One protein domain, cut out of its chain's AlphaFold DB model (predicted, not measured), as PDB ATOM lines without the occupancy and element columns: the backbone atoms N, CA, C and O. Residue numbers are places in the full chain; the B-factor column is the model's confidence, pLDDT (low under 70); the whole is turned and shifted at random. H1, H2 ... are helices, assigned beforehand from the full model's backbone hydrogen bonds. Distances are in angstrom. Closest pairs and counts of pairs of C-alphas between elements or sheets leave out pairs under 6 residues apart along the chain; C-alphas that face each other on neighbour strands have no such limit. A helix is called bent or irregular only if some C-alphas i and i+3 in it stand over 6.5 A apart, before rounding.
ATOM      1  N   SER A 682     179.858 312.359 241.015       90.12
ATOM      2  CA  SER A 682     181.158 311.828 240.582       90.12
ATOM      3  C   SER A 682     181.046 310.495 239.833       90.12
ATOM      4  O   SER A 682     181.782 310.280 238.868       90.12
ATOM      5  N   TRP A 683     180.093 309.627 240.202       90.56
ATOM      6  CA  TRP A 683     179.868 308.362 239.493       90.56
ATOM      7  C   TRP A 683     179.258 308.567 238.101       90.56
ATOM      8  O   TRP A 683     179.646 307.876 237.161       90.56
ATOM      9  N   GLU A 684     178.363 309.550 237.943       91.44
ATOM     10  CA  GLU A 684     177.764 309.920 236.653       91.44
ATOM     11  C   GLU A 684     178.843 310.419 235.681       91.44
ATOM     12  O   GLU A 684     178.861 310.051 234.506       91.44
ATOM     13  N   GLN A 685     179.799 311.202 236.186       91.25
ATOM     14  CA  GLN A 685     180.942 311.668 235.401       91.25
ATOM     15  C   GLN A 685     181.901 310.542 235.023       91.25
ATOM     16  O   GLN A 685     182.430 310.528 233.911       91.25
ATOM     17  N   GLY A 686     182.134 309.588 235.925       93.69
ATOM     18  CA  GLY A 686     182.995 308.448 235.636       93.69
ATOM     19  C   GLY A 686     182.395 307.518 234.588       93.69
ATOM     20  O   GLY A 686     183.066 307.175 233.615       93.69
ATOM     21  N   VAL A 687     181.108 307.179 234.702       94.50
ATOM     22  CA  VAL A 687     180.446 306.361 233.675       94.50
ATOM     23  C   VAL A 687     180.314 307.105 232.344       94.50
ATOM     24  O   VAL A 687     180.451 306.491 231.285       94.50
ATOM     25  N   ALA A 688     180.147 308.429 232.358       94.44
ATOM     26  CA  ALA A 688     180.203 309.230 231.140       94.44
ATOM     27  C   ALA A 688     181.589 309.219 230.485       94.44
ATOM     28  O   ALA A 688     181.688 309.154 229.258       94.44
ATOM     29  N   GLN A 689     182.666 309.221 231.277       95.06
ATOM     30  CA  GLN A 689     184.019 309.017 230.755       95.06
ATOM     31  C   GLN A 689     184.164 307.649 230.103       95.06
ATOM     32  O   GLN A 689     184.687 307.580 228.993       95.06
ATOM     33  N   SER A 690     183.667 306.579 230.730       94.38
ATOM     34  CA  SER A 690     183.667 305.242 230.125       94.38
ATOM     35  C   SER A 690     182.852 305.198 228.828       94.38
ATOM     36  O   SER A 690     183.311 304.622 227.843       94.38
ATOM     37  N   ALA A 691     181.697 305.865 228.781       94.12
ATOM     38  CA  ALA A 691     180.869 305.975 227.583       94.12
ATOM     39  C   ALA A 691     181.591 306.701 226.433       94.12
ATOM     40  O   ALA A 691     181.640 306.192 225.314       94.12
ATOM     41  N   VAL A 692     182.208 307.858 226.706       89.12
ATOM     42  CA  VAL A 692     182.993 308.617 225.716       89.12
ATOM     43  C   VAL A 692     184.222 307.833 225.259       89.12
ATOM     44  O   VAL A 692     184.514 307.805 224.062       89.12
ATOM     45  N   LEU A 693     184.925 307.190 226.194       89.12
ATOM     46  CA  LEU A 693     186.098 306.361 225.926       89.12
ATOM     47  C   LEU A 693     185.751 305.212 224.980       89.12
ATOM     48  O   LEU A 693     186.365 305.077 223.929       89.12
ATOM     49  N   GLU A 694     184.747 304.406 225.311       88.62
ATOM     50  CA  GLU A 694     184.397 303.233 224.509       88.62
ATOM     51  C   GLU A 694     183.779 303.595 223.157       88.62
ATOM     52  O   GLU A 694     183.976 302.874 222.173       88.62
ATOM     53  N   LEU A 695     183.052 304.714 223.082       83.44
ATOM     54  CA  LEU A 695     182.407 305.125 221.845       83.44
ATOM     55  C   LEU A 695     183.382 305.787 220.865       83.44
ATOM     56  O   LEU A 695     183.421 305.386 219.703       83.44
ATOM     57  N   PHE A 696     184.168 306.774 221.307       79.25
ATOM     58  CA  PHE A 696     185.016 307.581 220.413       79.25
ATOM     59  C   PHE A 696     186.480 307.172 220.389       79.25
ATOM     60  O   PHE A 696     187.157 307.443 219.400       79.25
ATOM     61  N   TYR A 697     186.966 306.562 221.468       81.50
ATOM     62  CA  TYR A 697     188.384 306.261 221.662       81.50
ATOM     63  C   TYR A 697     188.599 304.789 222.049       81.50
ATOM     64  O   TYR A 697     189.294 304.507 223.033       81.50
ATOM     65  N   PRO A 698     187.983 303.831 221.327       79.75
ATOM     66  CA  PRO A 698     188.007 302.422 221.701       79.75
ATOM     67  C   PRO A 698     189.424 301.844 221.815       79.75
ATOM     68  O   PRO A 698     189.646 300.920 222.593       79.75
ATOM     69  N   GLU A 699     190.400 302.408 221.103       76.25
ATOM     70  CA  GLU A 699     191.808 302.022 221.181       76.25
ATOM     71  C   GLU A 699     192.462 302.315 222.542       76.25
ATOM     72  O   GLU A 699     193.491 301.724 222.862       76.25
ATOM     73  N   TYR A 700     191.872 303.205 223.344       80.12
ATOM     74  CA  TYR A 700     192.284 303.486 224.721       80.12
ATOM     75  C   TYR A 700     191.409 302.749 225.754       80.12
ATOM     76  O   TYR A 700     191.601 302.906 226.955       80.12
ATOM     77  N   SER A 701     190.418 301.968 225.323       86.12
ATOM     78  CA  SER A 701     189.552 301.225 226.239       86.12
ATOM     79  C   SER A 701     190.253 299.981 226.788       86.12
ATOM     80  O   SER A 701     190.997 299.310 226.069       86.12
ATOM     81  N   THR A 702     189.935 299.581 228.025       85.31
ATOM     82  CA  THR A 702     190.366 298.283 228.585       85.31
ATOM     83  C   THR A 702     189.906 297.084 227.770       85.31
ATOM     84  O   THR A 702     190.510 296.015 227.853       85.31
ATOM     85  N   PHE A 703     188.843 297.245 226.982       87.38
ATOM     86  CA  PHE A 703     188.338 296.192 226.107       87.38
ATOM     87  C   PHE A 703     189.177 296.004 224.847       87.38
ATOM     88  O   PHE A 703     188.905 295.067 224.099       87.38
ATOM     89  N   PRO A 715     198.929 302.592 222.767       53.09
ATOM     90  CA  PRO A 715     199.761 302.979 221.642       53.09
ATOM     91  C   PRO A 715     200.787 304.046 222.071       53.09
ATOM     92  O   PRO A 715     200.484 304.867 222.949       53.09
ATOM     93  N   PRO A 716     201.986 304.067 221.451       53.50
ATOM     94  CA  PRO A 716     203.004 305.074 221.738       53.50
ATOM     95  C   PRO A 716     202.396 306.467 221.612       53.50
ATOM     96  O   PRO A 716     201.544 306.674 220.747       53.50
ATOM     97  N   GLN A 717     202.823 307.393 222.478       52.03
ATOM     98  CA  GLN A 717     202.295 308.756 222.605       52.03
ATOM     99  C   GLN A 717     202.019 309.377 221.222       52.03
ATOM    100  O   GLN A 717     202.932 309.831 220.529       52.03
ATOM    101  N   LYS A 718     200.753 309.332 220.786       48.38
ATOM    102  CA  LYS A 718     200.330 309.856 219.484       48.38
ATOM    103  C   LYS A 718     200.206 311.376 219.558       48.38
ATOM    104  O   LYS A 718     200.026 311.958 220.624       48.38
ATOM    105  N   THR A 719     200.280 312.019 218.398       45.62
ATOM    106  CA  THR A 719     199.985 313.451 218.232       45.62
ATOM    107  C   THR A 719     198.496 313.775 218.346       45.62
ATOM    108  O   THR A 719     198.170 314.930 218.611       45.62
ATOM    109  N   ASP A 720     197.624 312.774 218.170       51.34
ATOM    110  CA  ASP A 720     196.171 312.892 218.295       51.34
ATOM    111  C   ASP A 720     195.743 312.359 219.663       51.34
ATOM    112  O   ASP A 720     195.898 311.170 219.969       51.34
ATOM    113  N   PHE A 721     195.244 313.262 220.503       68.06
ATOM    114  CA  PHE A 721     194.815 312.958 221.860       68.06
ATOM    115  C   PHE A 721     193.295 312.777 221.929       68.06
ATOM    116  O   PHE A 721     192.574 313.396 221.142       68.06
ATOM    117  N   PRO A 722     192.773 311.987 222.884       76.81
ATOM    118  CA  PRO A 722     191.335 311.811 223.048       76.81
ATOM    119  C   PRO A 722     190.696 313.058 223.690       76.81
ATOM    120  O   PRO A 722     190.373 313.068 224.874       76.81
ATOM    121  N   GLU A 723     190.540 314.142 222.923       79.06
ATOM    122  CA  GLU A 723     190.189 315.487 223.416       79.06
ATOM    123  C   GLU A 723     188.945 315.525 224.317       79.06
ATOM    124  O   GLU A 723     188.982 316.145 225.381       79.06
ATOM    125  N   LYS A 724     187.860 314.828 223.946       77.50
ATOM    126  CA  LYS A 724     186.631 314.798 224.759       77.50
ATOM    127  C   LYS A 724     186.866 314.110 226.107       77.50
ATOM    128  O   LYS A 724     186.393 314.594 227.132       77.50
ATOM    129  N   LEU A 725     187.637 313.021 226.119       86.19
ATOM    130  CA  LEU A 725     188.004 312.314 227.347       86.19
ATOM    131  C   LEU A 725     188.944 313.158 228.213       86.19
ATOM    132  O   LEU A 725     188.753 313.228 229.423       86.19
ATOM    133  N   LEU A 726     189.922 313.839 227.603       85.75
ATOM    134  CA  LEU A 726     190.834 314.745 228.306       85.75
ATOM    135  C   LEU A 726     190.087 315.896 228.989       85.75
ATOM    136  O   LEU A 726     190.456 316.280 230.100       85.75
ATOM    137  N   SER A 727     189.041 316.422 228.345       84.56
ATOM    138  CA  SER A 727     188.172 317.453 228.918       84.56
ATOM    139  C   SER A 727     187.451 316.936 230.166       84.56
ATOM    140  O   SER A 727     187.539 317.548 231.227       84.56
ATOM    141  N   LEU A 728     186.812 315.765 230.087       88.12
ATOM    142  CA  LEU A 728     186.136 315.159 231.241       88.12
ATOM    143  C   LEU A 728     187.117 314.828 232.379       88.12
ATOM    144  O   LEU A 728     186.874 315.182 233.531       88.12
ATOM    145  N   ALA A 729     188.273 314.245 232.053       92.19
ATOM    146  CA  ALA A 729     189.333 313.957 233.016       92.19
ATOM    147  C   ALA A 729     189.855 315.230 233.705       92.19
ATOM    148  O   ALA A 729     190.155 315.222 234.901       92.19
ATOM    149  N   PHE A 730     189.954 316.342 232.970       90.31
ATOM    150  CA  PHE A 730     190.344 317.632 233.530       90.31
ATOM    151  C   PHE A 730     189.335 318.106 234.586       90.31
ATOM    152  O   PHE A 730     189.731 318.511 235.684       90.31
ATOM    153  N   HIS A 731     188.036 318.014 234.288       86.94
ATOM    154  CA  HIS A 731     186.972 318.374 235.230       86.94
ATOM    155  C   HIS A 731     186.979 317.490 236.486       86.94
ATOM    156  O   HIS A 731     186.825 318.003 237.598       86.94
ATOM    157  N   SER A 732     187.283 316.196 236.345       92.75
ATOM    158  CA  SER A 732     187.430 315.291 237.489       92.75
ATOM    159  C   SER A 732     188.575 315.671 238.425       92.75
ATOM    160  O   SER A 732     188.414 315.602 239.644       92.75
ATOM    161  N   VAL A 733     189.729 316.083 237.886       93.75
ATOM    162  CA  VAL A 733     190.890 316.471 238.706       93.75
ATOM    163  C   VAL A 733     190.714 317.861 239.313       93.75
ATOM    164  O   VAL A 733     191.035 318.057 240.484       93.75
ATOM    165  N   THR A 734     190.193 318.831 238.555       88.19
ATOM    166  CA  THR A 734     189.952 320.193 239.077       88.19
ATOM    167  C   THR A 734     188.920 320.223 240.191       88.19
ATOM    168  O   THR A 734     189.041 321.028 241.111       88.19
ATOM    169  N   SER A 735     187.955 319.311 240.144       86.25
ATOM    170  CA  SER A 735     186.906 319.199 241.152       86.25
ATOM    171  C   SER A 735     187.184 318.102 242.179       86.25
ATOM    172  O   SER A 735     186.266 317.606 242.835       86.25
ATOM    173  N   GLN A 736     188.451 317.707 242.315       90.94
ATOM    174  CA  GLN A 736     188.882 316.731 243.302       90.94
ATOM    175  C   GLN A 736     188.823 317.323 244.715       90.94
ATOM    176  O   GLN A 736     189.326 318.419 244.968       90.94
ATOM    177  N   ASP A 737     188.240 316.589 245.660       87.50
ATOM    178  CA  ASP A 737     188.136 317.046 247.040       87.50
ATOM    179  C   ASP A 737     189.472 316.995 247.806       87.50
ATOM    180  O   ASP A 737     190.472 316.407 247.386       87.50
ATOM    181  N   LYS A 738     189.482 317.601 248.999       88.12
ATOM    182  CA  LYS A 738     190.656 317.618 249.887       88.12
ATOM    183  C   LYS A 738     191.096 316.232 250.378       88.12
ATOM    184  O   LYS A 738     192.220 316.098 250.858       88.12
ATOM    185  N   ASN A 739     190.208 315.238 250.336       86.56
ATOM    186  CA  ASN A 739     190.507 313.869 250.736       86.56
ATOM    187  C   ASN A 739     191.150 313.085 249.584       86.56
ATOM    188  O   ASN A 739     191.783 312.066 249.847       86.56
ATOM    189  N   GLY A 740     191.047 313.584 248.350       90.38
ATOM    190  CA  GLY A 740     191.586 312.977 247.141       90.38
ATOM    191  C   GLY A 740     190.527 312.374 246.223       90.38
ATOM    192  O   GLY A 740     190.922 311.701 245.281       90.38
ATOM    193  N   ARG A 741     189.230 312.607 246.458       92.25
ATOM    194  CA  ARG A 741     188.134 312.072 245.635       92.25
ATOM    195  C   ARG A 741     187.879 312.912 244.393       92.25
ATOM    196  O   ARG A 741     187.542 314.088 244.519       92.25
ATOM    197  N   LEU A 742     188.087 312.340 243.211       92.81
ATOM    198  CA  LEU A 742     187.850 312.966 241.904       92.81
ATOM    199  C   LEU A 742     186.375 313.356 241.697       92.81
ATOM    200  O   LEU A 742     185.478 312.651 242.142       92.81
ATOM    201  N   ALA A 743     186.130 314.464 240.989       90.25
ATOM    202  CA  ALA A 743     184.794 314.944 240.596       90.25
ATOM    203  C   ALA A 743     183.790 315.237 241.741       90.25
ATOM    204  O   ALA A 743     182.623 315.513 241.480       90.25
ATOM    205  N   THR A 744     184.221 315.245 243.004       86.25
ATOM    206  CA  THR A 744     183.329 315.363 244.174       86.25
ATOM    207  C   THR A 744     182.906 316.802 244.526       86.25
ATOM    208  O   THR A 744     181.867 316.994 245.153       86.25
ATOM    209  N   ILE A 745     183.670 317.842 244.159       79.19
ATOM    210  CA  ILE A 745     183.350 319.244 244.531       79.19
ATOM    211  C   ILE A 745     182.188 319.839 243.697       79.19
ATOM    212  O   ILE A 745     181.672 320.898 244.042       79.19
ATOM    213  N   ILE A 746     181.733 319.169 242.634       61.88
ATOM    214  CA  ILE A 746     180.944 319.799 241.559       61.88
ATOM    215  C   ILE A 746     179.533 320.221 241.988       61.88
ATOM    216  O   ILE A 746     179.142 321.346 241.689       61.88
ATOM    217  N   THR A 747     178.767 319.387 242.701       52.66
ATOM    218  CA  THR A 747     177.344 319.704 242.969       52.66
ATOM    219  C   THR A 747     176.937 319.762 244.434       52.66
ATOM    220  O   THR A 747     175.804 320.115 244.740       52.66
ATOM    221  N   GLY A 748     177.834 319.463 245.378       54.03
ATOM    222  CA  GLY A 748     177.475 319.420 246.803       54.03
ATOM    223  C   GLY A 748     176.510 318.284 247.186       54.03
ATOM    224  O   GLY A 748     176.215 318.137 248.373       54.03
ATOM    225  N   ASP A 749     176.084 317.455 246.225       50.50
ATOM    226  CA  ASP A 749     175.255 316.257 246.436       50.50
ATOM    227  C   ASP A 749     176.018 315.164 247.211       50.50
ATOM    228  O   ASP A 749     175.432 314.329 247.903       50.50
ATOM    229  N   GLU A 750     177.352 315.199 247.167       63.34
ATOM    230  CA  GLU A 750     178.220 314.296 247.914       63.34
ATOM    231  C   GLU A 750     178.728 314.937 249.210       63.34
ATOM    232  O   GLU A 750     179.655 315.752 249.242       63.34
ATOM    233  N   ALA A 751     178.174 314.501 250.338       65.00
ATOM    234  CA  ALA A 751     178.668 314.928 251.639       65.00
ATOM    235  C   ALA A 751     180.106 314.425 251.892       65.00
ATOM    236  O   ALA A 751     180.380 313.221 251.859       65.00
ATOM    237  N   LEU A 752     181.020 315.345 252.234       64.06
ATOM    238  CA  LEU A 752     182.465 315.073 252.327       64.06
ATOM    239  C   LEU A 752     182.865 313.919 253.262       64.06
ATOM    240  O   LEU A 752     183.875 313.261 253.035       64.06
ATOM    241  N   ASN A 753     182.084 313.688 254.320       68.38
ATOM    242  CA  ASN A 753     182.378 312.687 255.347       68.38
ATOM    243  C   ASN A 753     181.283 311.620 255.488       68.38
ATOM    244  O   ASN A 753     181.398 310.770 256.364       68.38
ATOM    245  N   THR A 754     180.212 311.682 254.688       70.19
ATOM    246  CA  THR A 754     179.069 310.753 254.793       70.19
ATOM    247  C   THR A 754     178.569 310.215 253.452       70.19
ATOM    248  O   THR A 754     177.702 309.341 253.438       70.19
ATOM    249  N   GLY A 755     179.121 310.691 252.333       82.00
ATOM    250  CA  GLY A 755     178.827 310.202 250.987       82.00
ATOM    251  C   GLY A 755     179.510 308.874 250.654       82.00
ATOM    252  O   GLY A 755     179.957 308.133 251.541       82.00
ATOM    253  N   ALA A 756     179.578 308.581 249.361       89.06
ATOM    254  CA  ALA A 756     180.283 307.427 248.836       89.06
ATOM    255  C   ALA A 756     181.804 307.653 248.804       89.06
ATOM    256  O   ALA A 756     182.296 308.766 248.603       89.06
ATOM    257  N   SER A 757     182.567 306.591 249.042       91.69
ATOM    258  CA  SER A 757     184.030 306.611 249.001       91.69
ATOM    259  C   SER A 757     184.616 306.114 247.690       91.69
ATOM    260  O   SER A 757     185.787 306.383 247.473       91.69
ATOM    261  N   GLN A 758     183.880 305.378 246.854       94.12
ATOM    262  CA  GLN A 758     184.458 304.809 245.628       94.12
ATOM    263  C   GLN A 758     183.840 305.355 244.344       94.12
ATOM    264  O   GLN A 758     184.424 305.121 243.299       94.12
ATOM    265  N   ASP A 759     182.746 306.120 244.406       93.00
ATOM    266  CA  ASP A 759     182.089 306.719 243.229       93.00
ATOM    267  C   ASP A 759     183.061 307.551 242.391       93.00
ATOM    268  O   ASP A 759     183.184 307.337 241.187       93.00
ATOM    269  N   SER A 760     183.872 308.380 243.049       93.06
ATOM    270  CA  SER A 760     184.942 309.174 242.439       93.06
ATOM    271  C   SER A 760     185.996 308.354 241.694       93.06
ATOM    272  O   SER A 760     186.599 308.829 240.730       93.06
ATOM    273  N   ALA A 761     186.216 307.103 242.103       96.50
ATOM    274  CA  ALA A 761     187.217 306.230 241.506       96.50
ATOM    275  C   ALA A 761     186.858 305.840 240.066       96.50
ATOM    276  O   ALA A 761     187.759 305.589 239.266       96.50
ATOM    277  N   SER A 762     185.569 305.876 239.706       95.31
ATOM    278  CA  SER A 762     185.100 305.610 238.340       95.31
ATOM    279  C   SER A 762     185.649 306.616 237.313       95.31
ATOM    280  O   SER A 762     185.879 306.255 236.163       95.31
ATOM    281  N   CYS A 763     185.979 307.847 237.729       95.69
ATOM    282  CA  CYS A 763     186.673 308.843 236.897       95.69
ATOM    283  C   CYS A 763     188.162 308.507 236.665       95.69
ATOM    284  O   CYS A 763     188.835 309.100 235.822       95.69
ATOM    285  N   GLY A 764     188.726 307.597 237.460       94.69
ATOM    286  CA  GLY A 764     190.164 307.379 237.535       94.69
ATOM    287  C   GLY A 764     190.779 306.812 236.256       94.69
ATOM    288  O   GLY A 764     191.938 307.103 235.971       94.69
ATOM    289  N   GLU A 765     190.030 306.048 235.461       92.44
ATOM    290  CA  GLU A 765     190.501 305.519 234.174       92.44
ATOM    291  C   GLU A 765     190.773 306.635 233.159       92.44
ATOM    292  O   GLU A 765     191.875 306.705 232.613       92.44
ATOM    293  N   GLY A 766     189.824 307.557 232.967       92.88
ATOM    294  CA  GLY A 766     190.010 308.704 232.077       92.88
ATOM    295  C   GLY A 766     191.145 309.617 232.543       92.88
ATOM    296  O   GLY A 766     191.957 310.059 231.731       92.88
ATOM    297  N   VAL A 767     191.277 309.829 233.858       95.88
ATOM    298  CA  VAL A 767     192.390 310.596 234.447       95.88
ATOM    299  C   VAL A 767     193.741 309.914 234.234       95.88
ATOM    300  O   VAL A 767     194.724 310.587 233.924       95.88
ATOM    301  N   LEU A 768     193.818 308.589 234.360       92.69
ATOM    302  CA  LEU A 768     195.049 307.844 234.101       92.69
ATOM    303  C   LEU A 768     195.440 307.876 232.620       92.69
ATOM    304  O   LEU A 768     196.619 308.058 232.316       92.69
ATOM    305  N   ILE A 769     194.473 307.752 231.706       89.81
ATOM    306  CA  ILE A 769     194.701 307.912 230.262       89.81
ATOM    307  C   ILE A 769     195.182 309.336 229.962       89.81
ATOM    308  O   ILE A 769     196.149 309.514 229.225       89.81
ATOM    309  N   ALA A 770     194.583 310.354 230.584       89.50
ATOM    310  CA  ALA A 770     195.027 311.736 230.440       89.50
ATOM    311  C   ALA A 770     196.465 311.946 230.938       89.50
ATOM    312  O   ALA A 770     197.269 312.573 230.244       89.50
ATOM    313  N   ALA A 771     196.816 311.363 232.090       88.94
ATOM    314  CA  ALA A 771     198.181 311.366 232.607       88.94
ATOM    315  C   ALA A 771     199.150 310.680 231.631       88.94
ATOM    316  O   ALA A 771     200.209 311.222 231.323       88.94
ATOM    317  N   TRP A 772     198.776 309.524 231.081       85.19
ATOM    318  CA  TRP A 772     199.580 308.826 230.076       85.19
ATOM    319  C   TRP A 772     199.808 309.679 228.822       85.19
ATOM    320  O   TRP A 772     200.948 309.867 228.399       85.19
ATOM    321  N   CYS A 773     198.741 310.241 228.255       81.12
ATOM    322  CA  CYS A 773     198.786 311.027 227.028       81.12
ATOM    323  C   CYS A 773     199.583 312.334 227.178       81.12
ATOM    324  O   CYS A 773     200.400 312.664 226.314       81.12
ATOM    325  N   LEU A 774     199.335 313.096 228.246       80.62
ATOM    326  CA  LEU A 774     199.826 314.472 228.382       80.62
ATOM    327  C   LEU A 774     201.085 314.605 229.242       80.62
ATOM    328  O   LEU A 774     201.863 315.539 229.033       80.62
ATOM    329  N   GLU A 775     201.285 313.702 230.200       83.44
ATOM    330  CA  GLU A 775     202.357 313.794 231.202       83.44
ATOM    331  C   GLU A 775     203.405 312.689 231.024       83.44
ATOM    332  O   GLU A 775     204.570 312.893 231.366       83.44
ATOM    333  N   GLY A 776     203.013 311.557 230.428       79.06
ATOM    334  CA  GLY A 776     203.871 310.396 230.213       79.06
ATOM    335  C   GLY A 776     204.211 309.663 231.515       79.06
ATOM    336  O   GLY A 776     204.103 310.203 232.616       79.06
ATOM    337  N   PHE A 777     204.612 308.391 231.407       83.00
ATOM    338  CA  PHE A 777     204.966 307.542 232.556       83.00
ATOM    339  C   PHE A 777     206.465 307.191 232.518       83.00
ATOM    340  O   PHE A 777     206.825 306.045 232.242       83.00
ATOM    341  N   PRO A 778     207.371 308.148 232.806       66.81
ATOM    342  CA  PRO A 778     208.817 307.991 232.606       66.81
ATOM    343  C   PRO A 778     209.461 306.857 233.427       66.81
ATOM    344  O   PRO A 778     210.583 306.466 233.132       66.81
ATOM    345  N   ASN A 779     208.763 306.314 234.433       67.62
ATOM    346  CA  ASN A 779     209.195 305.166 235.243       67.62
ATOM    347  C   ASN A 779     208.076 304.125 235.425       67.62
ATOM    348  O   ASN A 779     207.914 303.583 236.520       67.62
ATOM    349  N   SER A 780     207.239 303.915 234.402       76.12
ATOM    350  CA  SER A 780     206.039 303.063 234.512       76.12
ATOM    351  C   SER A 780     205.129 303.492 235.674       76.12
ATOM    352  O   SER A 780     204.546 302.670 236.375       76.12
ATOM    353  N   ALA A 781     205.049 304.798 235.928       80.62
ATOM    354  CA  ALA A 781     204.224 305.375 236.977       80.62
ATOM    355  C   ALA A 781     203.827 306.815 236.617       80.62
ATOM    356  O   ALA A 781     204.652 307.529 236.037       80.62
ATOM    357  N   PRO A 782     202.615 307.259 236.998       85.12
ATOM    358  CA  PRO A 782     202.230 308.662 236.895       85.12
ATOM    359  C   PRO A 782     203.107 309.537 237.807       85.12
ATOM    360  O   PRO A 782     203.392 309.143 238.943       85.12
ATOM    361  N   ASP A 783     203.521 310.728 237.343       82.50
ATOM    362  CA  ASP A 783     204.254 311.678 238.197       82.50
ATOM    363  C   ASP A 783     203.295 312.242 239.263       82.50
ATOM    364  O   ASP A 783     202.313 312.908 238.926       82.50
ATOM    365  N   PRO A 784     203.568 312.022 240.561       84.25
ATOM    366  CA  PRO A 784     202.713 312.499 241.646       84.25
ATOM    367  C   PRO A 784     202.635 314.029 241.761       84.25
ATOM    368  O   PRO A 784     201.764 314.556 242.455       84.25
ATOM    369  N   ARG A 785     203.565 314.748 241.124       81.00
ATOM    370  CA  ARG A 785     203.618 316.215 241.084       81.00
ATOM    371  C   ARG A 785     202.933 316.789 239.846       81.00
ATOM    372  O   ARG A 785     202.744 318.002 239.794       81.00
ATOM    373  N   ALA A 786     202.603 315.954 238.864       78.56
ATOM    374  CA  ALA A 786     201.873 316.369 237.677       78.56
ATOM    375  C   ALA A 786     200.364 316.459 237.966       78.56
ATOM    376  O   ALA A 786     199.890 316.017 239.017       78.56
ATOM    377  N   PHE A 787     199.610 317.097 237.075       87.62
ATOM    378  CA  PHE A 787     198.216 317.452 237.319       87.62
ATOM    379  C   PHE A 787     197.324 316.204 237.368       87.62
ATOM    380  O   PHE A 787     196.725 315.909 238.407       87.62
ATOM    381  N   TYR A 788     197.300 315.429 236.284       91.25
ATOM    382  CA  TYR A 788     196.513 314.205 236.170       91.25
ATOM    383  C   TYR A 788     197.125 313.070 236.993       91.25
ATOM    384  O   TYR A 788     196.419 312.411 237.757       91.25
ATOM    385  N   GLY A 789     198.444 312.883 236.918       90.88
ATOM    386  CA  GLY A 789     199.169 311.864 237.668       90.88
ATOM    387  C   GLY A 789     199.070 312.051 239.181       90.88
ATOM    388  O   GLY A 789     198.794 311.097 239.916       90.88
ATOM    389  N   GLY A 790     199.189 313.293 239.657       92.75
ATOM    390  CA  GLY A 790     198.945 313.647 241.052       92.75
ATOM    391  C   GLY A 790     197.481 313.459 241.457       92.75
ATOM    392  O   GLY A 790     197.213 312.978 242.559       92.75
ATOM    393  N   GLY A 791     196.532 313.782 240.569       94.06
ATOM    394  CA  GLY A 791     195.102 313.527 240.767       94.06
ATOM    395  C   GLY A 791     194.792 312.045 240.982       94.06
ATOM    396  O   GLY A 791     194.245 311.676 242.023       94.06
ATOM    397  N   ALA A 792     195.226 311.187 240.057       96.31
ATOM    398  CA  ALA A 792     195.057 309.738 240.154       96.31
ATOM    399  C   ALA A 792     195.725 309.155 241.411       96.31
ATOM    400  O   ALA A 792     195.169 308.274 242.071       96.31
ATOM    401  N   GLN A 793     196.908 309.651 241.790       95.44
ATOM    402  CA  GLN A 793     197.589 309.160 242.986       95.44
ATOM    403  C   GLN A 793     196.858 309.546 244.283       95.44
ATOM    404  O   GLN A 793     196.840 308.751 245.233       95.44
ATOM    405  N   ARG A 794     196.256 310.740 244.356       96.94
ATOM    406  CA  ARG A 794     195.455 311.155 245.518       96.94
ATOM    407  C   ARG A 794     194.206 310.287 245.681       96.94
ATOM    408  O   ARG A 794     193.984 309.815 246.793       96.94
ATOM    409  N   GLU A 795     193.504 309.970 244.591       96.69
ATOM    410  CA  GLU A 795     192.375 309.020 244.590       96.69
ATOM    411  C   GLU A 795     192.814 307.645 245.109       96.69
ATOM    412  O   GLU A 795     192.258 307.102 246.067       96.69
ATOM    413  N   LEU A 796     193.903 307.102 244.553       97.25
ATOM    414  CA  LEU A 796     194.448 305.818 244.990       97.25
ATOM    415  C   LEU A 796     194.853 305.834 246.473       97.25
ATOM    416  O   LEU A 796     194.675 304.845 247.189       97.25
ATOM    417  N   THR A 797     195.422 306.943 246.945       96.31
ATOM    418  CA  THR A 797     195.840 307.104 248.342       96.31
ATOM    419  C   THR A 797     194.636 307.146 249.270       96.31
ATOM    420  O   THR A 797     194.641 306.427 250.273       96.31
ATOM    421  N   TYR A 798     193.605 307.907 248.906       94.94
ATOM    422  CA  TYR A 798     192.347 307.998 249.635       94.94
ATOM    423  C   TYR A 798     191.734 306.611 249.857       94.94
ATOM    424  O   TYR A 798     191.590 306.163 250.998       94.94
ATOM    425  N   LEU A 799     191.500 305.860 248.776       95.56
ATOM    426  CA  LEU A 799     190.913 304.519 248.842       95.56
ATOM    427  C   LEU A 799     191.754 303.532 249.664       95.56
ATOM    428  O   LEU A 799     191.238 302.637 250.343       95.56
ATOM    429  N   ARG A 800     193.083 303.656 249.606       94.06
ATOM    430  CA  ARG A 800     193.983 302.722 250.290       94.06
ATOM    431  C   ARG A 800     194.163 303.028 251.769       94.06
ATOM    432  O   ARG A 800     194.317 302.077 252.535       94.06
ATOM    433  N   ARG A 801     194.185 304.303 252.156       91.62
ATOM    434  CA  ARG A 801     194.616 304.735 253.494       91.62
ATOM    435  C   ARG A 801     193.525 305.397 254.324       91.62
ATOM    436  O   ARG A 801     193.618 305.350 255.546       91.62
ATOM    437  N   ASN A 802     192.529 306.005 253.691       90.38
ATOM    438  CA  ASN A 802     191.562 306.868 254.369       90.38
ATOM    439  C   ASN A 802     190.172 306.230 254.486       90.38
ATOM    440  O   ASN A 802     189.399 306.626 255.354       90.38
ATOM    441  N   VAL A 803     189.862 305.231 253.656       93.62
ATOM    442  CA  VAL A 803     188.560 304.553 253.663       93.62
ATOM    443  C   VAL A 803     188.544 303.382 254.651       93.62
ATOM    444  O   VAL A 803     189.491 302.592 254.729       93.62
ATOM    445  N   SER A 804     187.442 303.259 255.398       93.44
ATOM    446  CA  SER A 804     187.220 302.163 256.353       93.44
ATOM    447  C   SER A 804     187.158 300.804 255.651       93.44
ATOM    448  O   SER A 804     186.747 300.708 254.494       93.44
TER     449      SER A 804
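This is residues 682 to 703 and 715 to 804 of the 1094 residues of an uncharacterized protein of Malassezia vespertilionis (UniProt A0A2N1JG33). Four helices make a compact cluster: the kinked helix H3 runs through the core, H1 and H4 pack on different sides of it, and H2 crosses over H3 and reaches both H1 and H4. H3 and H4 form a helical hairpin, and the long link from H2 to H3 lies toward one end of the longest axis. The printed part has 112 residues with four named helices, H1, H2, H3 and H4 in chain order, no named strand, and the class is all helix. The radius of gyration of the C-alphas is 13.5 A, and the C-alphas span 41 by 30 by 22 A.

H3 covers residues 759 to 774, 24.4 A from first to last C-alpha, beginning at C-alpha 759 at (182.089, 306.719, 243.229). It has a kink of 32 degrees near residue 766. It is irregular, but only just: C-alphas 762 and 765 are 6.8 A apart. H4 covers residues 787 to 802, 21.1 A long, ending at C-alpha 802 at (191.562, 306.868, 254.369). H4 is neither bent nor irregular, but only just: C-alphas 799 and 802 are 6.0 A apart. H1 covers residues 682 to 696, 21.0 A long, from C-alpha 682 at (181.158, 311.828, 240.582). H2 covers residues 723 to 734, 16.4 A long.

H2 and H3 are the hub, touching three helices each. They touch each other at a steep tilt of 59 degrees, opposite ways, H3 with residues 763 to 770 alone; the closest C-alphas, of Ala 729 and Val 767, are 4.8 A apart. H3 touches H1 with residues 759 to 766 alone, at a steep tilt of 45 degrees, the same way; the closest C-alphas, of Gly 686 and Cys 763, are 3.9 A apart. In the hairpin of H3 and H4 the two touch and run opposite ways at a shallow tilt of 33 degrees, only just short of steep; the closest C-alphas are those of Ala 771 and Tyr 788, at 4.9 A. H1 and H2 touch at a shallow tilt of 17 degrees, opposite ways, with the C-alphas of Gln 689 and Leu 725 closest at 6.2 A. H2 touches H4 with residues 729 to 733 alone, and H4 touches H2 with residues 787 to 791 alone, at a steep tilt of 51 degrees, the same way; the closest C-alphas, of Val 733 and Gly 791, are 5.5 A apart. H1 and H4 are apart. The helix packing is part aligned, part crossed, with 2 of 5 touching pairs at a shallow tilt. Every O i to N i+4 pair is within hydrogen-bond range in H1, H2 and H4; in H3 it is 8 of 12.

The two C-alphas farthest apart, of Thr 719 and Thr 754, are 42.2 A apart. Residues 704 to 714 are cut out, and C-alphas 703 and 715 are 14.0 A apart across the cut, in the link from H1 to H2. The links H2 to H3, of 24 residues, and H3 to H4, of 12, are long. The mean pLDDT of the printed part is 83.9, and residues 715 to 721, 746 to 753 and 778 to 779 are under 70.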